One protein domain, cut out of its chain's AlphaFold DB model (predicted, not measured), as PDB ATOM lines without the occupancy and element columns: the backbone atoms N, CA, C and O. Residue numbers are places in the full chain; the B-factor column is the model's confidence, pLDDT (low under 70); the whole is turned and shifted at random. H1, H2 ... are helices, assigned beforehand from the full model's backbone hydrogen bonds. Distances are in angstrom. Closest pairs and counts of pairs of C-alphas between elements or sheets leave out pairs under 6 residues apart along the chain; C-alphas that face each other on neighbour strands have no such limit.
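This is residues 2 to 29 and 89 to 235 of the 235 residues of the protein "Ni_hydr_CYTB domain-containing protein" of Deltaproteobacteria bacterium RIFOXYA12_FULL_61_11 (UniProt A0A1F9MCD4). Two long helices, H7 and H5, run side by side in opposite ways along the longest axis, with the little H6 in the turn at one end. Towards the other end H1, H4, H8 and H9 gather loosely, and the corner of H2 and H3 sits to one side of H5; residues 2 to 8 of H1 stick out. The 175 printed residues, all helix by class, hold nine named helices, H1 to H9 in chain order, and no named strand. The whole is loose, radius of gyration of the C-alphas 20.6 A, spanning 60 by 47 by 38 A.

H7, residues 179 to 209, touches the hub H5, residues 143 to 167, at a shallow tilt of 30 degrees, opposite ways; their closest C-alphas, Ser 162 and Ala 184, are 4.8 A apart. H5 touches H4, residues 114 to 127, with residue 143 alone, closest C-alphas Asp 116 and Tyr 143 at 5.3 A. H3, residues 101 to 110, only just touches H5, with 3 pairs of C-alphas within 8 A, the closest Ile 110 and Lys 146 at 5.1 A, and is about perpendicular to it at 78 degrees. H2, residues 89 to 99, touches H3 only at the corner, closest C-alphas Met 97 and Gly 103 at 3.9 A. H1, residues 2 to 23, is close to but not clearly touching H8, residues 219 to 222, with C-alphas Leu 21 and His 222 at 7.9 A. Every O i to N i+4 pair is within hydrogen-bond range in H1 to H5; H7 has 25 of 27, and H9, residues 227 to 233, 1 of 3, with 2 of 4 O i to N i+3 pairs.

H7 is 42.1 A long from C-alpha 179 at (-1.669, 24.264, -18.259), with a kink of 25 degrees near residue 203; H5 is 35.1 A, H1 31.7 A from C-alpha 2 at (-18.116, 45.484, 23.074). H6 is residues 169 to 172.

Residues 30 to 88 are not printed; C-alphas 29 and 89 are 16.3 A apart across the cut. The link H4 to H5 is long. Residues 227 to 235 are under pLDDT 70.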
ATOM      1  N   PHE A   2     -18.886  45.090  24.273       87.94
ATOM      2  CA  PHE A   2     -18.116  45.484  23.074       87.94
ATOM      3  C   PHE A   2     -17.914  47.004  22.932       87.94
ATOM      4  O   PHE A   2     -16.783  47.466  22.835       87.94
ATOM      5  N   LEU A   3     -18.996  47.791  23.013       92.00
ATOM      6  CA  LEU A   3     -18.916  49.254  22.915       92.00
ATOM      7  C   LEU A   3     -18.033  49.869  24.014       92.00
ATOM      8  O   LEU A   3     -17.251  50.770  23.742       92.00
ATOM      9  N   HIS A   4     -18.122  49.348  25.241       92.88
ATOM     10  CA  HIS A   4     -17.297  49.787  26.369       92.88
ATOM     11  C   HIS A   4     -15.801  49.562  26.088       92.88
ATOM     12  O   HIS A   4     -15.012  50.500  26.183       92.88
ATOM     13  N   ASN A   5     -15.424  48.355  25.654       91.56
ATOM     14  CA  ASN A   5     -14.036  48.025  25.318       91.56
ATOM     15  C   ASN A   5     -13.525  48.845  24.129       91.56
ATOM     16  O   ASN A   5     -12.390  49.316  24.154       91.56
ATOM     17  N   LEU A   6     -14.367  49.066  23.115       90.75
ATOM     18  CA  LEU A   6     -14.024  49.891  21.959       90.75
ATOM     19  C   LEU A   6     -13.735  51.338  22.371       90.75
ATOM     20  O   LEU A   6     -12.733  51.910  21.949       90.75
ATOM     21  N   VAL A   7     -14.574  51.924  23.230       92.69
ATOM     22  CA  VAL A   7     -14.360  53.283  23.751       92.69
ATOM     23  C   VAL A   7     -13.047  53.368  24.534       92.69
ATOM     24  O   VAL A   7     -12.270  54.297  24.308       92.69
ATOM     25  N   ILE A   8     -12.757  52.389  25.399       91.50
ATOM     26  CA  ILE A   8     -11.495  52.325  26.152       91.50
ATOM     27  C   ILE A   8     -10.295  52.211  25.212       91.50
ATOM     28  O   ILE A   8      -9.309  52.929  25.381       91.50
ATOM     29  N   PHE A   9     -10.367  51.336  24.214       89.44
ATOM     30  CA  PHE A   9      -9.300  51.141  23.240       89.44
ATOM     31  C   PHE A   9      -9.015  52.425  22.448       89.44
ATOM     32  O   PHE A   9      -7.869  52.866  22.355       89.44
ATOM     33  N   VAL A  10     -10.066  53.096  21.964       90.50
ATOM     34  CA  VAL A  10      -9.953  54.388  21.270       90.50
ATOM     35  C   VAL A  10      -9.370  55.468  22.185       90.50
ATOM     36  O   VAL A  10      -8.560  56.283  21.736       90.50
ATOM     37  N   ALA A  11      -9.736  55.488  23.470       90.88
ATOM     38  CA  ALA A  11      -9.153  56.413  24.436       90.88
ATOM     39  C   ALA A  11      -7.643  56.177  24.613       90.88
ATOM     40  O   ALA A  11      -6.874  57.137  24.531       90.88
ATOM     41  N   HIS A  12      -7.202  54.922  24.759       90.31
ATOM     42  CA  HIS A  12      -5.779  54.573  24.853       90.31
ATOM     43  C   HIS A  12      -5.001  54.963  23.594       90.31
ATOM     44  O   HIS A  12      -3.926  55.554  23.703       90.31
ATOM     45  N   LEU A  13      -5.563  54.722  22.405       89.38
ATOM     46  CA  LEU A  13      -4.971  55.167  21.141       89.38
ATOM     47  C   LEU A  13      -4.765  56.686  21.116       89.38
ATOM     48  O   LEU A  13      -3.677  57.161  20.796       89.38
ATOM     49  N   ARG A  14      -5.788  57.462  21.497       89.50
ATOM     50  CA  ARG A  14      -5.713  58.933  21.535       89.50
ATOM     51  C   ARG A  14      -4.693  59.438  22.553       89.50
ATOM     52  O   ARG A  14      -3.995  60.412  22.274       89.50
ATOM     53  N   LEU A  15      -4.618  58.812  23.726       90.44
ATOM     54  CA  LEU A  15      -3.649  59.171  24.762       90.44
ATOM     55  C   LEU A  15      -2.222  58.893  24.297       90.44
ATOM     56  O   LEU A  15      -1.387  59.793  24.368       90.44
ATOM     57  N   LYS A  16      -1.967  57.701  23.746       87.12
ATOM     58  CA  LYS A  16      -0.654  57.327  23.213       87.12
ATOM     59  C   LYS A  16      -0.230  58.240  22.059       87.12
ATOM     60  O   LYS A  16       0.892  58.727  22.069       87.12
ATOM     61  N   TYR A  17      -1.142  58.569  21.143       87.19
ATOM     62  CA  TYR A  17      -0.888  59.531  20.064       87.19
ATOM     63  C   TYR A  17      -0.501  60.925  20.585       87.19
ATOM     64  O   TYR A  17       0.435  61.554  20.103       87.19
ATOM     65  N   ARG A  18      -1.208  61.436  21.601       88.31
ATOM     66  CA  ARG A  18      -0.865  62.734  22.207       88.31
ATOM     67  C   ARG A  18       0.468  62.685  22.951       88.31
ATOM     68  O   ARG A  18       1.181  63.682  22.954       88.31
ATOM     69  N   ALA A  19       0.780  61.564  23.597       86.94
ATOM     70  CA  ALA A  19       2.043  61.372  24.299       86.94
ATOM     71  C   ALA A  19       3.228  61.337  23.324       86.94
ATOM     72  O   ALA A  19       4.196  62.059  23.548       86.94
ATOM     73  N   SER A  20       3.120  60.598  22.215       84.62
ATOM     74  CA  SER A  20       4.188  60.510  21.211       84.62
ATOM     75  C   SER A  20       4.455  61.851  20.524       84.62
ATOM     76  O   SER A  20       5.605  62.229  20.333       84.62
ATOM     77  N   LEU A  21       3.413  62.642  20.242       84.81
ATOM     78  CA  LEU A  21       3.592  64.003  19.723       84.81
ATOM     79  C   LEU A  21       4.293  64.944  20.711       84.81
ATOM     80  O   LEU A  21       5.019  65.838  20.287       84.81
ATOM     81  N   ARG A  22       4.060  64.776  22.020       84.75
ATOM     82  CA  ARG A  22       4.689  65.605  23.064       84.75
ATOM     83  C   ARG A  22       6.150  65.250  23.295       84.75
ATOM     84  O   ARG A  22       6.920  66.141  23.628       84.75
ATOM     85  N   GLN A  23       6.506  63.974  23.155       81.00
ATOM     86  CA  GLN A  23       7.894  63.523  23.254       81.00
ATOM     87  C   GLN A  23       8.757  64.097  22.124       81.00
ATOM     88  O   GLN A  23       9.958  64.273  22.308       81.00
ATOM     89  N   GLY A  24       8.145  64.454  20.988       74.50
ATOM     90  CA  GLY A  24       8.890  64.840  19.798       74.50
ATOM     91  C   GLY A  24       9.669  63.648  19.240       74.50
ATOM     92  O   GLY A  24       9.468  62.509  19.656       74.50
ATOM     93  N   GLY A  25      10.524  63.896  18.256       82.19
ATOM     94  CA  GLY A  25      11.295  62.831  17.631       82.19
ATOM     95  C   GLY A  25      11.765  63.189  16.234       82.19
ATOM     96  O   GLY A  25      11.322  64.183  15.648       82.19
ATOM     97  N   GLU A  26      12.653  62.361  15.698       85.94
ATOM     98  CA  GLU A  26      13.075  62.483  14.310       85.94
ATOM     99  C   GLU A  26      12.005  61.930  13.360       85.94
ATOM    100  O   GLU A  26      11.117  61.154  13.730       85.94
ATOM    101  N   VAL A  27      12.058  62.362  12.099       88.12
ATOM    102  CA  VAL A  27      11.107  61.917  11.074       88.12
ATOM    103  C   VAL A  27      11.494  60.520  10.585       88.12
ATOM    104  O   VAL A  27      12.271  60.384   9.633       88.12
ATOM    105  N   ARG A  28      10.879  59.483  11.169       88.62
ATOM    106  CA  ARG A  28      10.966  58.098  10.675       88.62
ATOM    107  C   ARG A  28      10.309  57.969   9.303       88.62
ATOM    108  O   ARG A  28      10.984  57.596   8.346       88.62
ATOM    109  N   PHE A  29       9.043  58.385   9.170       91.19
ATOM    110  CA  PHE A  29       8.259  58.268   7.930       91.19
ATOM    111  C   PHE A  29       7.678  59.605   7.455       91.19
ATOM    112  O   PHE A  29       6.998  60.322   8.191       91.19
ATOM    113  N   VAL A  89       0.727  51.855  -6.783       98.19
ATOM    114  CA  VAL A  89       1.444  52.237  -5.556       98.19
ATOM    115  C   VAL A  89       2.809  51.555  -5.490       98.19
ATOM    116  O   VAL A  89       3.803  52.232  -5.222       98.19
ATOM    117  N   SER A  90       2.882  50.259  -5.801       97.38
ATOM    118  CA  SER A  90       4.133  49.493  -5.829       97.38
ATOM    119  C   SER A  90       5.104  50.003  -6.893       97.38
ATOM    120  O   SER A  90       6.298  50.130  -6.623       97.38
ATOM    121  N   LEU A  91       4.610  50.372  -8.079       97.62
ATOM    122  CA  LEU A  91       5.429  50.989  -9.122       97.62
ATOM    123  C   LEU A  91       5.941  52.359  -8.676       97.62
ATOM    124  O   LEU A  91       7.144  52.600  -8.729       97.62
ATOM    125  N   ILE A  92       5.065  53.238  -8.177       97.62
ATOM    126  CA  ILE A  92       5.456  54.556  -7.655       97.62
ATOM    127  C   ILE A  92       6.518  54.397  -6.559       97.62
ATOM    128  O   ILE A  92       7.495  55.143  -6.546       97.62
ATOM    129  N   GLN A  93       6.372  53.406  -5.677       96.06
ATOM    130  CA  GLN A  93       7.353  53.102  -4.641       96.06
ATOM    131  C   GLN A  93       8.687  52.620  -5.226       96.06
ATOM    132  O   GLN A  93       9.739  53.116  -4.826       96.06
ATOM    133  N   GLY A  94       8.667  51.718  -6.209       95.50
ATOM    134  CA  GLY A  94       9.875  51.296  -6.923       95.50
ATOM    135  C   GLY A  94      10.593  52.473  -7.590       95.50
ATOM    136  O   GLY A  94      11.803  52.644  -7.438       95.50
ATOM    137  N   TRP A  95       9.844  53.360  -8.250       96.69
ATOM    138  CA  TRP A  95      10.374  54.597  -8.828       96.69
ATOM    139  C   TRP A  95      10.955  55.533  -7.767       96.69
ATOM    140  O   TRP A  95      12.046  56.077  -7.958       96.69
ATOM    141  N   TYR A  96      10.271  55.697  -6.632       95.06
ATOM    142  CA  TYR A  96      10.763  56.477  -5.498       95.06
ATOM    143  C   TYR A  96      12.103  55.931  -4.984       95.06
ATOM    144  O   TYR A  96      13.061  56.691  -4.813       95.06
ATOM    145  N   MET A  97      12.197  54.608  -4.827       94.62
ATOM    146  CA  MET A  97      13.392  53.907  -4.359       94.62
ATOM    147  C   MET A  97      14.590  54.044  -5.300       94.62
ATOM    148  O   MET A  97      15.722  54.098  -4.828       94.62
ATOM    149  N   VAL A  98      14.372  54.146  -6.612       95.62
ATOM    150  CA  VAL A  98      15.461  54.278  -7.592       95.62
ATOM    151  C   VAL A  98      15.850  55.741  -7.822       95.62
ATOM    152  O   VAL A  98      17.038  56.080  -7.836       95.62
ATOM    153  N   LEU A  99      14.876  56.637  -7.990       95.62
ATOM    154  CA  LEU A  99      15.134  58.005  -8.449       95.62
ATOM    155  C   LEU A  99      15.472  58.982  -7.319       95.62
ATOM    156  O   LEU A  99      16.306  59.875  -7.513       95.62
ATOM    157  N   TYR A 100      14.897  58.812  -6.129       94.69
ATOM    158  CA  TYR A 100      15.036  59.784  -5.046       94.69
ATOM    159  C   TYR A 100      16.150  59.395  -4.076       94.69
ATOM    160  O   TYR A 100      16.338  58.233  -3.726       94.69
ATOM    161  N   ARG A 101      16.896  60.396  -3.590       94.44
ATOM    162  CA  ARG A 101      18.013  60.186  -2.652       94.44
ATOM    163  C   ARG A 101      17.584  59.469  -1.370       94.44
ATOM    164  O   ARG A 101      18.303  58.579  -0.929       94.44
ATOM    165  N   ARG A 102      16.445  59.860  -0.785       92.81
ATOM    166  CA  ARG A 102      15.884  59.210   0.409       92.81
ATOM    167  C   ARG A 102      15.463  57.777   0.088       92.81
ATOM    168  O   ARG A 102      15.978  56.869   0.722       92.81
ATOM    169  N   GLY A 103      14.669  57.575  -0.965       92.75
ATOM    170  CA  GLY A 103      14.254  56.244  -1.415       92.75
ATOM    171  C   GLY A 103      15.422  55.276  -1.641       92.75
ATOM    172  O   GLY A 103      15.372  54.151  -1.154       92.75
ATOM    173  N   ARG A 104      16.517  55.721  -2.275       94.94
ATOM    174  CA  ARG A 104      17.730  54.896  -2.443       94.94
ATOM    175  C   ARG A 104      18.376  54.506  -1.116       94.94
ATOM    176  O   ARG A 104      18.864  53.389  -0.987       94.94
ATOM    177  N   ARG A 105      18.409  55.417  -0.138       93.75
ATOM    178  CA  ARG A 105      18.937  55.120   1.205       93.75
ATOM    179  C   ARG A 105      18.078  54.075   1.911       93.75
ATOM    180  O   ARG A 105      18.645  53.142   2.465       93.75
ATOM    181  N   GLU A 106      16.753  54.200   1.832       92.06
ATOM    182  CA  GLU A 106      15.830  53.209   2.402       92.06
ATOM    183  C   GLU A 106      15.990  51.843   1.723       92.06
ATOM    184  O   GLU A 106      16.158  50.832   2.398       92.06
ATOM    185  N   ALA A 107      16.053  51.807   0.388       93.06
ATOM    186  CA  ALA A 107      16.253  50.569  -0.362       93.06
ATOM    187  C   ALA A 107      17.557  49.853   0.037       93.06
ATOM    188  O   ALA A 107      17.558  48.646   0.263       93.06
ATOM    189  N   LEU A 108      18.660  50.594   0.190       93.44
ATOM    190  CA  LEU A 108      19.942  50.040   0.645       93.44
ATOM    191  C   LEU A 108      19.924  49.595   2.116       93.44
ATOM    192  O   LEU A 108      20.689  48.702   2.488       93.44
ATOM    193  N   ALA A 109      19.098  50.223   2.954       92.38
ATOM    194  CA  ALA A 109      18.926  49.844   4.352       92.38
ATOM    195  C   ALA A 109      18.109  48.552   4.506       92.38
ATOM    196  O   ALA A 109      18.344  47.810   5.455       92.38
ATOM    197  N   ILE A 110      17.199  48.268   3.568       93.12
ATOM    198  CA  ILE A 110      16.343  47.071   3.568       93.12
ATOM    199  C   ILE A 110      17.094  45.811   3.103       93.12
ATOM    200  O   ILE A 110      16.707  44.697   3.451       93.12
ATOM    201  N   LEU A 111      18.181  45.955   2.337       92.38
ATOM    202  CA  LEU A 111      18.933  44.802   1.835       92.38
ATOM    203  C   LEU A 111      19.471  43.928   2.987       92.38
ATOM    204  O   LEU A 111      20.200  44.442   3.847       92.38
ATOM    205  N   PRO A 112      19.171  42.613   2.993       90.31
ATOM    206  CA  PRO A 112      19.712  41.690   3.982       90.31
ATOM    207  C   PRO A 112      21.240  41.634   3.928       90.31
ATOM    208  O   PRO A 112      21.853  41.628   2.858       90.31
ATOM    209  N   ARG A 113      21.865  41.558   5.100       91.31
ATOM    210  CA  ARG A 113      23.309  41.441   5.313       91.31
ATOM    211  C   ARG A 113      23.589  40.225   6.187       91.31
ATOM    212  O   ARG A 113      22.741  39.777   6.950       91.31
ATOM    213  N   GLY A 114      24.818  39.711   6.149       90.25
ATOM    214  CA  GLY A 114      25.216  38.592   7.017       90.25
ATOM    215  C   GLY A 114      25.077  38.891   8.521       90.25
ATOM    216  O   GLY A 114      24.925  37.972   9.325       90.25
ATOM    217  N   GLU A 115      25.095  40.171   8.900       89.81
ATOM    218  CA  GLU A 115      24.848  40.643  10.268       89.81
ATOM    219  C   GLU A 115      23.420  40.353  10.748       89.81
ATOM    220  O   GLU A 115      23.249  40.015  11.916       89.81
ATOM    221  N   ASP A 116      22.425  40.390   9.854       92.25
ATOM    222  CA  ASP A 116      21.023  40.110  10.190       92.25
ATOM    223  C   ASP A 116      20.855  38.682  10.720       92.25
ATOM    224  O   ASP A 116      20.197  38.456  11.734       92.25
ATOM    225  N   LEU A 117      21.527  37.708  10.092       92.56
ATOM    226  CA  LEU A 117      21.498  36.313  10.534       92.56
ATOM    227  C   LEU A 117      22.177  36.133  11.898       92.56
ATOM    228  O   LEU A 117      21.680  35.405  12.758       92.56
ATOM    229  N   ARG A 118      23.317  36.801  12.117       91.81
ATOM    230  CA  ARG A 118      24.019  36.758  13.411       91.81
ATOM    231  C   ARG A 118      23.157  37.360  14.517       91.81
ATOM    232  O   ARG A 118      23.094  36.790  15.605       91.81
ATOM    233  N   TYR A 119      22.488  38.474  14.225       92.38
ATOM    234  CA  TYR A 119      21.574  39.127  15.150       92.38
ATOM    235  C   TYR A 119      20.357  38.249  15.455       92.38
ATOM    236  O   TYR A 119      20.076  38.014  16.627       92.38
ATOM    237  N   PHE A 120      19.715  37.663  14.438       92.50
ATOM    238  CA  PHE A 120      18.631  36.692  14.613       92.50
ATOM    239  C   PHE A 120      19.031  35.554  15.560       92.50
ATOM    240  O   PHE A 120      18.351  35.305  16.555       92.50
ATOM    241  N   LEU A 121      20.168  34.897  15.306       93.19
ATOM    242  CA  LEU A 121      20.636  33.789  16.143       93.19
ATOM    243  C   LEU A 121      20.923  34.238  17.582       93.19
ATOM    244  O   LEU A 121      20.582  33.531  18.530       93.19
ATOM    245  N   ALA A 122      21.539  35.407  17.763       92.38
ATOM    246  CA  ALA A 122      21.792  35.962  19.088       92.38
ATOM    247  C   ALA A 122      20.489  36.299  19.830       92.38
ATOM    248  O   ALA A 122      20.393  36.045  21.032       92.38
ATOM    249  N   LEU A 123      19.494  36.834  19.120       91.44
ATOM    250  CA  LEU A 123      18.205  37.230  19.674       91.44
ATOM    251  C   LEU A 123      17.362  36.006  20.050       91.44
ATOM    252  O   LEU A 123      16.792  35.971  21.135       91.44
ATOM    253  N   MET A 124      17.350  34.963  19.216       93.94
ATOM    254  CA  MET A 124      16.687  33.697  19.542       93.94
ATOM    255  C   MET A 124      17.332  33.028  20.753       93.94
ATOM    256  O   MET A 124      16.630  32.579  21.651       93.94
ATOM    257  N   ARG A 125      18.667  33.022  20.846       92.81
ATOM    258  CA  ARG A 125      19.363  32.519  22.040       92.81
ATOM    259  C   ARG A 125      19.024  33.314  23.297       92.81
ATOM    260  O   ARG A 125      18.960  32.716  24.361       92.81
ATOM    261  N   TYR A 126      18.829  34.626  23.185       91.62
ATOM    262  CA  TYR A 126      18.375  35.455  24.301       91.62
ATOM    263  C   TYR A 126      16.943  35.092  24.727       91.62
ATOM    264  O   TYR A 126      16.719  34.833  25.903       91.62
ATOM    265  N   TYR A 127      15.998  34.988  23.786       90.38
ATOM    266  CA  TYR A 127      14.611  34.613  24.102       90.38
ATOM    267  C   TYR A 127      14.448  33.166  24.585       90.38
ATOM    268  O   TYR A 127      13.510  32.873  25.314       90.38
ATOM    269  N   LEU A 128      15.365  32.273  24.208       94.25
ATOM    270  CA  LEU A 128      15.462  30.911  24.740       94.25
ATOM    271  C   LEU A 128      16.265  30.835  26.051       94.25
ATOM    272  O   LEU A 128      16.601  29.740  26.489       94.25
ATOM    273  N   GLU A 129      16.630  31.979  26.641       91.94
ATOM    274  CA  GLU A 129      17.390  32.093  27.897       91.94
ATOM    275  C   GLU A 129      18.779  31.416  27.869       91.94
ATOM    276  O   GLU A 129      19.411  31.174  28.894       91.94
ATOM    277  N   LEU A 130      19.325  31.171  26.674       91.81
ATOM    278  CA  LEU A 130      20.653  30.586  26.452       91.81
ATOM    279  C   LEU A 130      21.788  31.626  26.530       91.81
ATOM    280  O   LEU A 130      22.964  31.288  26.345       91.81
ATOM    281  N   ARG A 131      21.457  32.910  26.716       80.75
ATOM    282  CA  ARG A 131      22.398  34.033  26.845       80.75
ATOM    283  C   ARG A 131      21.803  35.111  27.755       80.75
ATOM    284  O   ARG A 131      20.653  35.485  27.577       80.75
ATOM    285  N   GLY A 132      22.609  35.654  28.673       78.25
ATOM    286  CA  GLY A 132      22.129  36.599  29.694       78.25
ATOM    287  C   GLY A 132      21.889  38.044  29.235       78.25
ATOM    288  O   GLY A 132      21.164  38.768  29.905       78.25
ATOM    289  N   ALA A 133      22.466  38.483  28.113       84.56
ATOM    290  CA  ALA A 133      22.300  39.850  27.607       84.56
ATOM    291  C   ALA A 133      21.559  39.858  26.266       84.56
ATOM    292  O   ALA A 133      21.899  39.081  25.362       84.56
ATOM    293  N   ARG A 134      20.577  40.762  26.138       83.94
ATOM    294  CA  ARG A 134      19.877  41.035  24.878       83.94
ATOM    295  C   ARG A 134      20.875  41.629  23.876       83.94
ATOM    296  O   ARG A 134      21.636  42.515  24.258       83.94
ATOM    297  N   PRO A 135      20.940  41.133  22.631       86.19
ATOM    298  CA  PRO A 135      21.820  41.724  21.632       86.19
ATOM    299  C   PRO A 135      21.316  43.107  21.197       86.19
ATOM    300  O   PRO A 135      20.117  43.283  20.998       86.19
ATOM    301  N   ALA A 136      22.258  44.026  20.991       84.62
ATOM    302  CA  ALA A 136      22.067  45.296  20.302       84.62
ATOM    303  C   ALA A 136      21.886  45.081  18.796       84.62
ATOM    304  O   ALA A 136      22.546  44.212  18.210       84.62
ATOM    305  N   TRP A 137      21.085  45.912  18.138       83.81
ATOM    306  CA  TRP A 137      21.057  46.030  16.684       83.81
ATOM    307  C   TRP A 137      21.179  47.488  16.303       83.81
ATOM    308  O   TRP A 137      20.281  48.212  16.653       83.81
ATOM    309  N   HIS A 138      22.182  47.942  15.550       77.94
ATOM    310  CA  HIS A 138      22.359  49.379  15.235       77.94
ATOM    311  C   HIS A 138      21.833  49.798  13.846       77.94
ATOM    312  O   HIS A 138      22.134  50.886  13.356       77.94
ATOM    313  N   GLY A 139      21.117  48.912  13.148       82.62
ATOM    314  CA  GLY A 139      20.616  49.177  11.798       82.62
ATOM    315  C   GLY A 139      19.232  49.825  11.804       82.62
ATOM    316  O   GLY A 139      18.398  49.484  12.630       82.62
ATOM    317  N   ARG A 140      18.953  50.685  10.818       84.94
ATOM    318  CA  ARG A 140      17.651  51.368  10.656       84.94
ATOM    319  C   ARG A 140      16.440  50.424  10.627       84.94
ATOM    320  O   ARG A 140      15.385  50.786  11.135       84.94
ATOM    321  N   TYR A 141      16.615  49.257  10.009       89.38
ATOM    322  CA  TYR A 141      15.637  48.174   9.981       89.38
ATOM    323  C   TYR A 141      16.270  46.919  10.554       89.38
ATOM    324  O   TYR A 141      17.426  46.621  10.224       89.38
ATOM    325  N   ASP A 142      15.543  46.200  11.399       89.81
ATOM    326  CA  ASP A 142      15.973  44.887  11.873       89.81
ATOM    327  C   ASP A 142      15.687  43.783  10.837       89.81
ATOM    328  O   ASP A 142      15.137  44.019   9.757       89.81
ATOM    329  N   TYR A 143      16.104  42.554  11.140       90.56
ATOM    330  CA  TYR A 143      15.908  41.439  10.218       90.56
ATOM    331  C   TYR A 143      14.422  41.120   9.981       90.56
ATOM    332  O   TYR A 143      14.096  40.630   8.899       90.56
ATOM    333  N   THR A 144      13.524  41.373  10.945       90.38
ATOM    334  CA  THR A 144      12.098  41.065  10.772       90.38
ATOM    335  C   THR A 144      11.471  42.057   9.805       90.38
ATOM    336  O   THR A 144      10.841  41.627   8.841       90.38
ATOM    337  N   GLU A 145      11.736  43.356   9.970       91.38
ATOM    338  CA  GLU A 145      11.273  44.411   9.061       91.38
ATOM    339  C   GLU A 145      11.803  44.208   7.630       91.38
ATOM    340  O   GLU A 145      11.063  44.348   6.652       91.38
ATOM    341  N   LYS A 146      13.078  43.821   7.481       93.81
ATOM    342  CA  LYS A 146      13.673  43.530   6.165       93.81
ATOM    343  C   LYS A 146      13.019  42.337   5.477       93.81
ATOM    344  O   LYS A 146      12.737  42.402   4.279       93.81
ATOM    345  N   LEU A 147      12.805  41.245   6.212       92.50
ATOM    346  CA  LEU A 147      12.174  40.042   5.672       92.50
ATOM    347  C   LEU A 147      10.715  40.300   5.294       92.50
ATOM    348  O   LEU A 147      10.295  39.851   4.231       92.50
ATOM    349  N   GLU A 148       9.972  41.067   6.094       93.25
ATOM    350  CA  GLU A 148       8.609  41.496   5.755       93.25
ATOM    351  C   GLU A 148       8.579  42.296   4.451       93.25
ATOM    352  O   GLU A 148       7.771  42.012   3.565       93.25
ATOM    353  N   TYR A 149       9.483  43.268   4.297       93.94
ATOM    354  CA  TYR A 149       9.536  44.082   3.085       93.94
ATOM    355  C   TYR A 149       9.925  43.255   1.852       93.94
ATOM    356  O   TYR A 149       9.364  43.434   0.770       93.94
ATOM    357  N   LEU A 150      10.868  42.319   1.997       93.62
ATOM    358  CA  LEU A 150      11.265  41.428   0.908       93.62
ATOM    359  C   LEU A 150      10.137  40.461   0.522       93.62
ATOM    360  O   LEU A 150       9.881  40.275  -0.668       93.62
ATOM    361  N   ALA A 151       9.443  39.889   1.509       93.75
ATOM    362  CA  ALA A 151       8.273  39.048   1.291       93.75
ATOM    363  C   ALA A 151       7.157  39.823   0.577       93.75
ATOM    364  O   ALA A 151       6.550  39.297  -0.351       93.75
ATOM    365  N   LEU A 152       6.942  41.096   0.927       94.94
ATOM    366  CA  LEU A 152       5.999  41.973   0.234       94.94
ATOM    367  C   LEU A 152       6.375  42.183  -1.240       94.94
ATOM    368  O   LEU A 152       5.502  42.082  -2.105       94.94
ATOM    369  N   ILE A 153       7.649  42.467  -1.549       95.00
ATOM    370  CA  ILE A 153       8.114  42.617  -2.942       95.00
ATOM    371  C   ILE A 153       7.870  41.321  -3.717       95.00
ATOM    372  O   ILE A 153       7.286  41.348  -4.800       95.00
ATOM    373  N   TRP A 154       8.315  40.195  -3.160       96.06
ATOM    374  CA  TRP A 154       8.194  38.884  -3.787       96.06
ATOM    375  C   TRP A 154       6.733  38.505  -4.040       96.06
ATOM    376  O   TRP A 154       6.362  38.215  -5.179       96.06
ATOM    377  N   GLY A 155       5.893  38.603  -3.010       96.62
ATOM    378  CA  GLY A 155       4.473  38.299  -3.113       96.62
ATOM    379  C   GLY A 155       3.764  39.217  -4.101       96.62
ATOM    380  O   GLY A 155       3.009  38.744  -4.942       96.62
ATOM    381  N   THR A 156       4.078  40.517  -4.112       97.44
ATOM    382  CA  THR A 156       3.522  41.448  -5.110       97.44
ATOM    383  C   THR A 156       3.893  41.038  -6.535       97.44
ATOM    384  O   THR A 156       3.036  41.076  -7.417       97.44
ATOM    385  N   LEU A 157       5.141  40.626  -6.778       97.88
ATOM    386  CA  LEU A 157       5.577  40.171  -8.100       97.88
ATOM    387  C   LEU A 157       4.843  38.898  -8.533       97.88
ATOM    388  O   LEU A 157       4.315  38.862  -9.644       97.88
ATOM    389  N   ILE A 158       4.760  37.880  -7.670       98.25
ATOM    390  CA  ILE A 158       4.043  36.635  -7.984       98.25
ATOM    391  C   ILE A 158       2.561  36.909  -8.230       98.25
ATOM    392  O   ILE A 158       2.016  36.451  -9.237       98.25
ATOM    393  N   MET A 159       1.913  37.677  -7.352       98.25
ATOM    394  CA  MET A 159       0.495  38.022  -7.463       98.25
ATOM    395  C   MET A 159       0.206  38.816  -8.736       98.25
ATOM    396  O   MET A 159      -0.777  38.538  -9.417       98.25
ATOM    397  N   ALA A 160       1.081  39.757  -9.101       98.06
ATOM    398  CA  ALA A 160       0.963  40.506 -10.345       98.06
ATOM    399  C   ALA A 160       1.078  39.587 -11.566       98.06
ATOM    400  O   ALA A 160       0.209  39.606 -12.431       98.06
ATOM    401  N   LEU A 161       2.133  38.770 -11.638       97.56
ATOM    402  CA  LEU A 161       2.394  37.904 -12.790       97.56
ATOM    403  C   LEU A 161       1.279  36.872 -12.987       97.56
ATOM    404  O   LEU A 161       0.720  36.775 -14.078       97.56
ATOM    405  N   SER A 162       0.927  36.143 -11.929       98.19
ATOM    406  CA  SER A 162      -0.168  35.167 -11.968       98.19
ATOM    407  C   SER A 162      -1.519  35.840 -12.233       98.19
ATOM    408  O   SER A 162      -2.277  35.374 -13.078       98.19
ATOM    409  N   GLY A 163      -1.790  36.990 -11.608       97.44
ATOM    410  CA  GLY A 163      -3.014  37.759 -11.825       97.44
ATOM    411  C   GLY A 163      -3.157  38.259 -13.262       97.44
ATOM    412  O   GLY A 163      -4.242  38.184 -13.824       97.44
ATOM    413  N   PHE A 164      -2.074  38.709 -13.906       97.19
ATOM    414  CA  PHE A 164      -2.108  39.123 -15.313       97.19
ATOM    415  C   PHE A 164      -2.397  37.965 -16.266       97.19
ATOM    416  O   PHE A 164      -3.142  38.162 -17.229       97.19
ATOM    417  N   VAL A 165      -1.850  36.774 -15.992       97.25
ATOM    418  CA  VAL A 165      -2.186  35.561 -16.753       97.25
ATOM    419  C   VAL A 165      -3.686  35.288 -16.644       97.25
ATOM    420  O   VAL A 165      -4.346  35.161 -17.670       97.25
ATOM    421  N   LEU A 166      -4.238  35.296 -15.426       96.31
ATOM    422  CA  LEU A 166      -5.662  35.039 -15.173       96.31
ATOM    423  C   LEU A 166      -6.591  36.134 -15.721       96.31
ATOM    424  O   LEU A 166      -7.712  35.840 -16.125       96.31
ATOM    425  N   TRP A 167      -6.136  37.387 -15.763       96.38
ATOM    426  CA  TRP A 167      -6.933  38.511 -16.256       96.38
ATOM    427  C   TRP A 167      -7.032  38.521 -17.790       96.38
ATOM    428  O   TRP A 167      -8.084  38.841 -18.341       96.38
ATOM    429  N   PHE A 168      -5.971  38.138 -18.510       95.50
ATOM    430  CA  PHE A 168      -5.939  38.196 -19.979       95.50
ATOM    431  C   PHE A 168      -5.712  36.825 -20.631       95.50
ATOM    432  O   PHE A 168      -4.738  36.658 -21.377       95.50
ATOM    433  N   PRO A 169      -6.604  35.841 -20.412       93.88
ATOM    434  CA  PRO A 169      -6.338  34.460 -20.781       93.88
ATOM    435  C   PRO A 169      -6.101  34.260 -22.275       93.88
ATOM    436  O   PRO A 169      -5.107  33.657 -22.674       93.88
ATOM    437  N   GLU A 170      -6.944  34.857 -23.113       94.12
ATOM    438  CA  GLU A 170      -6.826  34.771 -24.570       94.12
ATOM    439  C   GLU A 170      -5.473  35.278 -25.078       94.12
ATOM    440  O   GLU A 170      -4.890  34.695 -25.989       94.12
ATOM    441  N   ARG A 171      -4.930  36.337 -24.459       95.19
ATOM    442  CA  ARG A 171      -3.644  36.916 -24.857       95.19
ATOM    443  C   ARG A 171      -2.486  36.003 -24.484       95.19
ATOM    444  O   ARG A 171      -1.598  35.790 -25.306       95.19
ATOM    445  N   PHE A 172      -2.484  35.472 -23.265       94.31
ATOM    446  CA  PHE A 172      -1.404  34.615 -22.779       94.31
ATOM    447  C   PHE A 172      -1.421  33.223 -23.429       94.31
ATOM    448  O   PHE A 172      -0.351  32.694 -23.712       94.31
ATOM    449  N   LEU A 173      -2.592  32.679 -23.787       94.12
ATOM    450  CA  LEU A 173      -2.708  31.412 -24.530       94.12
ATOM    451  C   LEU A 173      -2.079  31.444 -25.932       94.12
ATOM    452  O   LEU A 173      -1.820  30.392 -26.506       94.12
ATOM    453  N   THR A 174      -1.809  32.626 -26.498       95.69
ATOM    454  CA  THR A 174      -1.128  32.719 -27.803       95.69
ATOM    455  C   THR A 174       0.341  32.287 -27.754       95.69
ATOM    456  O   THR A 174       0.903  31.949 -28.794       95.69
ATOM    457  N   PHE A 175       0.968  32.289 -26.572       95.94
ATOM    458  CA  PHE A 175       2.382  31.930 -26.399       95.94
ATOM    459  C   PHE A 175       2.678  31.064 -25.164       95.94
ATOM    460  O   PHE A 175       3.792  30.558 -25.044       95.94
ATOM    461  N   LEU A 176       1.716  30.876 -24.256       95.25
ATOM    462  CA  LEU A 176       1.801  29.931 -23.145       95.25
ATOM    463  C   LEU A 176       0.925  28.697 -23.397       95.25
ATOM    464  O   LEU A 176      -0.149  28.805 -23.991       95.25
ATOM    465  N   PRO A 177       1.353  27.517 -22.924       95.31
ATOM    466  CA  PRO A 177       0.535  26.310 -22.975       95.31
ATOM    467  C   PRO A 177      -0.667  26.407 -22.024       95.31
ATOM    468  O   PRO A 177      -0.590  27.058 -20.990       95.31
ATOM    469  N   SER A 178      -1.757  25.695 -22.318       92.19
ATOM    470  CA  SER A 178      -3.010  25.774 -21.545       92.19
ATOM    471  C   SER A 178      -2.856  25.479 -20.047       92.19
ATOM    472  O   SER A 178      -3.522  26.111 -19.233       92.19
ATOM    473  N   TRP A 179      -1.935  24.586 -19.666       95.19
ATOM    474  CA  TRP A 179      -1.669  24.264 -18.259       95.19
ATOM    475  C   TRP A 179      -1.146  25.464 -17.453       95.19
ATOM    476  O   TRP A 179      -1.227  25.455 -16.226       95.19
ATOM    477  N   SER A 180      -0.629  26.516 -18.104       94.88
ATOM    478  CA  SER A 180      -0.142  27.707 -17.400       94.88
ATOM    479  C   SER A 180      -1.247  28.424 -16.630       94.88
ATOM    480  O   SER A 180      -0.951  29.114 -15.661       94.88
ATOM    481  N   PHE A 181      -2.507  28.273 -17.049       95.19
ATOM    482  CA  PHE A 181      -3.668  28.870 -16.388       95.19
ATOM    483  C   PHE A 181      -3.970  28.208 -15.059       95.19
ATOM    484  O   PHE A 181      -4.073  28.896 -14.050       95.19
ATOM    485  N   GLU A 182      -4.021  26.880 -15.054       95.88
ATOM    486  CA  GLU A 182      -4.209  26.091 -13.838       95.88
ATOM    487  C   GLU A 182      -3.065  26.354 -12.851       95.88
ATOM    488  O   GLU A 182      -3.290  26.568 -11.661       95.88
ATOM    489  N   VAL A 183      -1.824  26.435 -13.350       97.38
ATOM    490  CA  VAL A 183      -0.667  26.803 -12.520       97.38
ATOM    491  C   VAL A 183      -0.799  28.224 -11.974       97.38
ATOM    492  O   VAL A 183      -0.563  28.431 -10.786       97.38
ATOM    493  N   ALA A 184      -1.175  29.200 -12.803       97.81
ATOM    494  CA  ALA A 184      -1.358  30.578 -12.361       97.81
ATOM    495  C   ALA A 184      -2.460  30.687 -11.304       97.81
ATOM    496  O   ALA A 184      -2.258  31.381 -10.315       97.81
ATOM    497  N   GLU A 185      -3.577  29.976 -11.464       97.00
ATOM    498  CA  GLU A 185      -4.675  29.936 -10.496       97.00
ATOM    499  C   GLU A 185      -4.210  29.382  -9.146       97.00
ATOM    500  O   GLU A 185      -4.388  30.028  -8.112       97.00
ATOM    501  N   VAL A 186      -3.534  28.230  -9.157       98.12
ATOM    502  CA  VAL A 186      -2.998  27.589  -7.948       98.12
ATOM    503  C   VAL A 186      -1.971  28.486  -7.257       98.12
ATOM    504  O   VAL A 186      -2.056  28.705  -6.048       98.12
ATOM    505  N   VAL A 187      -1.014  29.031  -8.011       98.44
ATOM    506  CA  VAL A 187       0.027  29.919  -7.474       98.44
ATOM    507  C   VAL A 187      -0.592  31.189  -6.897       98.44
ATOM    508  O   VAL A 187      -0.271  31.547  -5.769       98.44
ATOM    509  N   HIS A 188      -1.503  31.841  -7.621       98.50
ATOM    510  CA  HIS A 188      -2.172  33.055  -7.157       98.50
ATOM    511  C   HIS A 188      -2.949  32.803  -5.863       98.50
ATOM    512  O   HIS A 188      -2.867  33.580  -4.914       98.50
ATOM    513  N   PHE A 189      -3.676  31.686  -5.796       98.19
ATOM    514  CA  PHE A 189      -4.475  31.328  -4.633       98.19
ATOM    515  C   PHE A 189      -3.623  31.035  -3.390       98.19
ATOM    516  O   PHE A 189      -3.914  31.539  -2.301       98.19
ATOM    517  N   TYR A 190      -2.561  30.238  -3.525       98.25
ATOM    518  CA  TYR A 190      -1.699  29.920  -2.385       98.25
ATOM    519  C   TYR A 190      -0.819  31.096  -1.964       98.25
ATOM    520  O   TYR A 190      -0.614  31.289  -0.765       98.25
ATOM    521  N   GLU A 191      -0.369  31.925  -2.905       98.31
ATOM    522  CA  GLU A 191       0.338  33.163  -2.577       98.31
ATOM    523  C   GLU A 191      -0.593  34.158  -1.865       98.31
ATOM    524  O   GLU A 191      -0.177  34.797  -0.901       98.31
ATOM    525  N   ALA A 192      -1.879  34.230  -2.233       98.00
ATOM    526  CA  ALA A 192      -2.857  35.040  -1.506       98.00
ATOM    527  C   ALA A 192      -2.996  34.601  -0.037       98.00
ATOM    528  O   ALA A 192      -3.057  35.450   0.859       98.00
ATOM    529  N   TRP A 193      -3.002  33.292   0.239       97.94
ATOM    530  CA  TRP A 193      -2.963  32.770   1.610       97.94
ATOM    531  C   TRP A 193      -1.661  33.114   2.326       97.94
ATOM    532  O   TRP A 193      -1.711  33.609   3.453       97.94
ATOM    533  N   LEU A 194      -0.515  32.880   1.681       97.31
ATOM    534  CA  LEU A 194       0.802  33.187   2.236       97.31
ATOM    535  C   LEU A 194       0.894  34.670   2.622       97.31
ATOM    536  O   LEU A 194       1.227  34.989   3.762       97.31
ATOM    537  N   ALA A 195       0.523  35.569   1.710       97.06
ATOM    538  CA  ALA A 195       0.525  37.009   1.933       97.06
ATOM    539  C   ALA A 195      -0.447  37.411   3.051       97.06
ATOM    540  O   ALA A 195      -0.076  38.162   3.954       97.06
ATOM    541  N   THR A 196      -1.672  36.875   3.051       97.31
ATOM    542  CA  THR A 196      -2.672  37.154   4.098       97.31
ATOM    543  C   THR A 196      -2.166  36.749   5.477       97.31
ATOM    544  O   THR A 196      -2.249  37.535   6.419       97.31
ATOM    545  N   LEU A 197      -1.606  35.546   5.602       96.50
ATOM    546  CA  LEU A 197      -1.082  35.041   6.869       96.50
ATOM    547  C   LEU A 197       0.186  35.785   7.295       96.50
ATOM    548  O   LEU A 197       0.318  36.107   8.472       96.50
ATOM    549  N   SER A 198       1.074  36.128   6.361       95.00
ATOM    550  CA  SER A 198       2.251  36.954   6.648       95.00
ATOM    551  C   SER A 198       1.846  38.314   7.218       95.00
ATOM    552  O   SER A 198       2.432  38.778   8.195       95.00
ATOM    553  N   ILE A 199       0.806  38.949   6.673       94.94
ATOM    554  CA  ILE A 199       0.329  40.228   7.207       94.94
ATOM    555  C   ILE A 199      -0.383  40.045   8.555       94.94
ATOM    556  O   ILE A 199      -0.089  40.759   9.513       94.94
ATOM    557  N   ALA A 200      -1.302  39.084   8.657       94.19
ATOM    558  CA  ALA A 200      -2.141  38.916   9.841       94.19
ATOM    559  C   ALA A 200      -1.381  38.376  11.063       94.19
ATOM    560  O   ALA A 200      -1.633  38.816  12.184       94.19
ATOM    561  N   VAL A 201      -0.478  37.412  10.860       93.25
ATOM    562  CA  VAL A 201       0.235  36.721  11.945       93.25
ATOM    563  C   VAL A 201       1.544  37.418  12.277       93.25
ATOM    564  O   VAL A 201       1.857  37.593  13.451       93.25
ATOM    565  N   TRP A 202       2.313  37.810  11.263       91.31
ATOM    566  CA  TRP A 202       3.669  38.312  11.463       91.31
ATOM    567  C   TRP A 202       3.693  39.844  11.522       91.31
ATOM    568  O   TRP A 202       3.994  40.414  12.570       91.31
ATOM    569  N   HIS A 203       3.265  40.527  10.459       92.88
ATOM    570  CA  HIS A 203       3.336  41.992  10.387       92.88
ATOM    571  C   HIS A 203       2.490  42.689  11.469       92.88
ATOM    572  O   HIS A 203       2.975  43.545  12.212       92.88
ATOM    573  N   TRP A 204       1.216  42.307  11.620       91.25
ATOM    574  CA  TRP A 204       0.349  42.889  12.653       91.25
ATOM    575  C   TRP A 204       0.805  42.562  14.069       91.25
ATOM    576  O   TRP A 204       0.566  43.366  14.974       91.25
ATOM    577  N   TYR A 205       1.496  41.441  14.285       90.31
ATOM    578  CA  TYR A 205       2.098  41.186  15.585       90.31
ATOM    579  C   TYR A 205       3.093  42.291  15.938       90.31
ATOM    580  O   TYR A 205       2.927  42.947  16.964       90.31
ATOM    581  N   PHE A 206       4.063  42.590  15.074       85.69
ATOM    582  CA  PHE A 206       5.045  43.636  15.364       85.69
ATOM    583  C   PHE A 206       4.423  45.042  15.399       85.69
ATOM    584  O   PHE A 206       4.729  45.819  16.309       85.69
ATOM    585  N   ALA A 207       3.495  45.342  14.485       86.62
ATOM    586  CA  ALA A 207       2.915  46.677  14.329       86.62
ATOM    587  C   ALA A 207       1.815  47.036  15.350       86.62
ATOM    588  O   ALA A 207       1.670  48.210  15.707       86.62
ATOM    589  N   VAL A 208       1.029  46.056  15.806       87.69
ATOM    590  CA  VAL A 208      -0.185  46.263  16.623       87.69
ATOM    591  C   VAL A 208      -0.081  45.555  17.971       87.69
ATOM    592  O   VAL A 208      -0.336  46.167  19.008       87.69
ATOM    593  N   PHE A 209       0.288  44.271  17.973       86.50
ATOM    594  CA  PHE A 209       0.142  43.414  19.157       86.50
ATOM    595  C   PHE A 209       1.399  43.275  20.017       86.50
ATOM    596  O   PHE A 209       1.305  42.781  21.141       86.50
ATOM    597  N   SER A 210       2.562  43.715  19.537       84.56
ATOM    598  CA  SER A 210       3.801  43.613  20.298       84.56
ATOM    599  C   SER A 210       3.665  44.423  21.591       84.56
ATOM    600  O   SER A 210       3.241  45.580  21.537       84.56
ATOM    601  N   PRO A 211       4.032  43.872  22.765       81.88
ATOM    602  CA  PRO A 211       3.872  44.575  24.041       81.88
ATOM    603  C   PRO A 211       4.511  45.968  24.058       81.88
ATOM    604  O   PRO A 211       4.003  46.876  24.709       81.88
ATOM    605  N   ARG A 212       5.588  46.150  23.285       76.75
ATOM    606  CA  ARG A 212       6.285  47.428  23.113       76.75
ATOM    607  C   ARG A 212       5.452  48.467  22.360       76.75
ATOM    608  O   ARG A 212       5.381  49.625  22.762       76.75
ATOM    609  N   HIS A 213       4.807  48.068  21.268       78.69
ATOM    610  CA  HIS A 213       4.085  48.995  20.400       78.69
ATOM    611  C   HIS A 213       2.577  48.982  20.621       78.69
ATOM    612  O   HIS A 213       1.888  49.825  20.048       78.69
ATOM    613  N   TYR A 214       2.056  48.132  21.502       82.00
ATOM    614  CA  TYR A 214       0.633  48.068  21.796       82.00
ATOM    615  C   TYR A 214       0.072  49.449  22.190       82.00
ATOM    616  O   TYR A 214       0.731  50.218  22.904       82.00
ATOM    617  N   PRO A 215      -1.129  49.832  21.726       83.69
ATOM    618  CA  PRO A 215      -2.008  49.119  20.787       83.69
ATOM    619  C   PRO A 215      -1.693  49.334  19.294       83.69
ATOM    620  O   PRO A 215      -2.352  48.744  18.449       83.69
ATOM    621  N   LEU A 216      -0.767  50.234  18.962       86.75
ATOM    622  CA  LEU A 216      -0.331  50.534  17.597       86.75
ATOM    623  C   LEU A 216       1.003  51.291  17.646       86.75
ATOM    624  O   LEU A 216       1.172  52.198  18.477       86.75
ATOM    625  N   ASN A 217       1.925  50.967  16.740       86.50
ATOM    626  CA  ASN A 217       3.116  51.781  16.518       86.50
ATOM    627  C   ASN A 217       2.712  53.150  15.937       86.50
ATOM    628  O   ASN A 217       2.227  53.246  14.813       86.50
ATOM    629  N   MET A 218       2.906  54.229  16.700       87.12
ATOM    630  CA  MET A 218       2.440  55.565  16.308       87.12
ATOM    631  C   MET A 218       3.276  56.209  15.195       87.12
ATOM    632  O   MET A 218       2.798  57.141  14.539       87.12
ATOM    633  N   SER A 219       4.472  55.679  14.915       87.50
ATOM    634  CA  SER A 219       5.333  56.186  13.844       87.50
ATOM    635  C   SER A 219       4.659  56.098  12.472       87.50
ATOM    636  O   SER A 219       4.795  57.024  11.677       87.50
ATOM    637  N   ILE A 220       3.829  55.082  12.207       87.56
ATOM    638  CA  ILE A 220       3.074  55.002  10.945       87.56
ATOM    639  C   ILE A 220       1.931  56.025  10.879       87.56
ATOM    640  O   ILE A 220       1.506  56.419   9.796       87.56
ATOM    641  N   VAL A 221       1.442  56.490  12.032       87.94
ATOM    642  CA  VAL A 221       0.321  57.432  12.110       87.94
ATOM    643  C   VAL A 221       0.799  58.860  11.932       87.94
ATOM    644  O   VAL A 221       0.249  59.555  11.084       87.94
ATOM    645  N   HIS A 222       1.804  59.319  12.690       88.75
ATOM    646  CA  HIS A 222       2.295  60.707  12.625       88.75
ATOM    647  C   HIS A 222       3.659  60.873  11.943       88.75
ATOM    648  O   HIS A 222       3.994  61.989  11.552       88.75
ATOM    649  N   GLY A 223       4.420  59.797  11.741       88.12
ATOM    650  CA  GLY A 223       5.704  59.828  11.032       88.12
ATOM    651  C   GLY A 223       6.935  60.077  11.902       88.12
ATOM    652  O   GLY A 223       8.024  60.205  11.353       88.12
ATOM    653  N   LEU A 224       6.781  60.158  13.227       88.81
ATOM    654  CA  LEU A 224       7.876  60.473  14.157       88.81
ATOM    655  C   LEU A 224       8.265  59.239  14.967       88.81
ATOM    656  O   LEU A 224       7.410  58.399  15.251       88.81
ATOM    657  N   GLU A 225       9.524  59.178  15.371       84.19
ATOM    658  CA  GLU A 225      10.069  58.168  16.276       84.19
ATOM    659  C   GLU A 225      10.831  58.860  17.405       84.19
ATOM    660  O   GLU A 225      11.602  59.790  17.164       84.19
ATOM    661  N   ALA A 226      10.536  58.467  18.645       75.94
ATOM    662  CA  ALA A 226      11.153  59.065  19.820       75.94
ATOM    663  C   ALA A 226      12.606  58.591  19.945       75.94
ATOM    664  O   ALA A 226      12.890  57.413  19.746       75.94
ATOM    665  N   SER A 227      13.515  59.479  20.353       62.22
ATOM    666  CA  SER A 227      14.949  59.166  20.474       62.22
ATOM    667  C   SER A 227      15.250  57.992  21.419       62.22
ATOM    668  O   SER A 227      16.188  57.243  21.191       62.22
ATOM    669  N   GLY A 228      14.425  57.776  22.452       58.72
ATOM    670  CA  GLY A 228      14.585  56.643  23.373       58.72
ATOM    671  C   GLY A 228      14.201  55.275  22.787       58.72
ATOM    672  O   GLY A 228      14.636  54.254  23.311       58.72
ATOM    673  N   ASP A 229      13.413  55.230  21.706       58.50
ATOM    674  CA  ASP A 229      13.077  53.969  21.027       58.50
ATOM    675  C   ASP A 229      14.229  53.468  20.136       58.50
ATOM    676  O   ASP A 229      14.388  52.253  19.957       58.50
ATOM    677  N   GLU A 230      15.051  54.392  19.625       52.28
ATOM    678  CA  GLU A 230      16.299  54.098  18.916       52.28
ATOM    679  C   GLU A 230      17.350  53.521  19.881       52.28
ATOM    680  O   GLU A 230      17.898  52.453  19.610       52.28
ATOM    681  N   ASP A 231      17.561  54.138  21.046       46.91
ATOM    682  CA  ASP A 231      18.592  53.721  22.014       46.91
ATOM    683  C   ASP A 231      18.374  52.306  22.595       46.91
ATOM    684  O   ASP A 231      19.336  51.589  22.858       46.91
ATOM    685  N   GLU A 232      17.127  51.847  22.758       51.28
ATOM    686  CA  GLU A 232      16.840  50.489  23.262       51.28
ATOM    687  C   GLU A 232      16.925  49.388  22.189       51.28
ATOM    688  O   GLU A 232      17.059  48.206  22.517       51.28
ATOM    689  N   ASN A 233      16.828  49.749  20.904       48.00
ATOM    690  CA  ASN A 233      17.100  48.830  19.795       48.00
ATOM    691  C   ASN A 233      18.590  48.801  19.445       48.00
ATOM    692  O   ASN A 233      19.108  47.736  19.110       48.00
ATOM    693  N   HIS A 234      19.254  49.953  19.543       47.62
ATOM    694  CA  HIS A 234      20.611  50.221  19.082       47.62
ATOM    695  C   HIS A 234      21.642  50.345  20.224       47.62
ATOM    696  O   HIS A 234      22.678  50.975  20.014       47.62
ATOM    697  N   GLY A 235      21.385  49.759  21.400       33.56
ATOM    698  CA  GLY A 235      22.268  49.786  22.579       33.56
ATOM    699  C   GLY A 235      23.081  48.522  22.785       33.56
ATOM    700  O   GLY A 235      22.450  47.447  22.882       33.56
TER     701      GLY A 235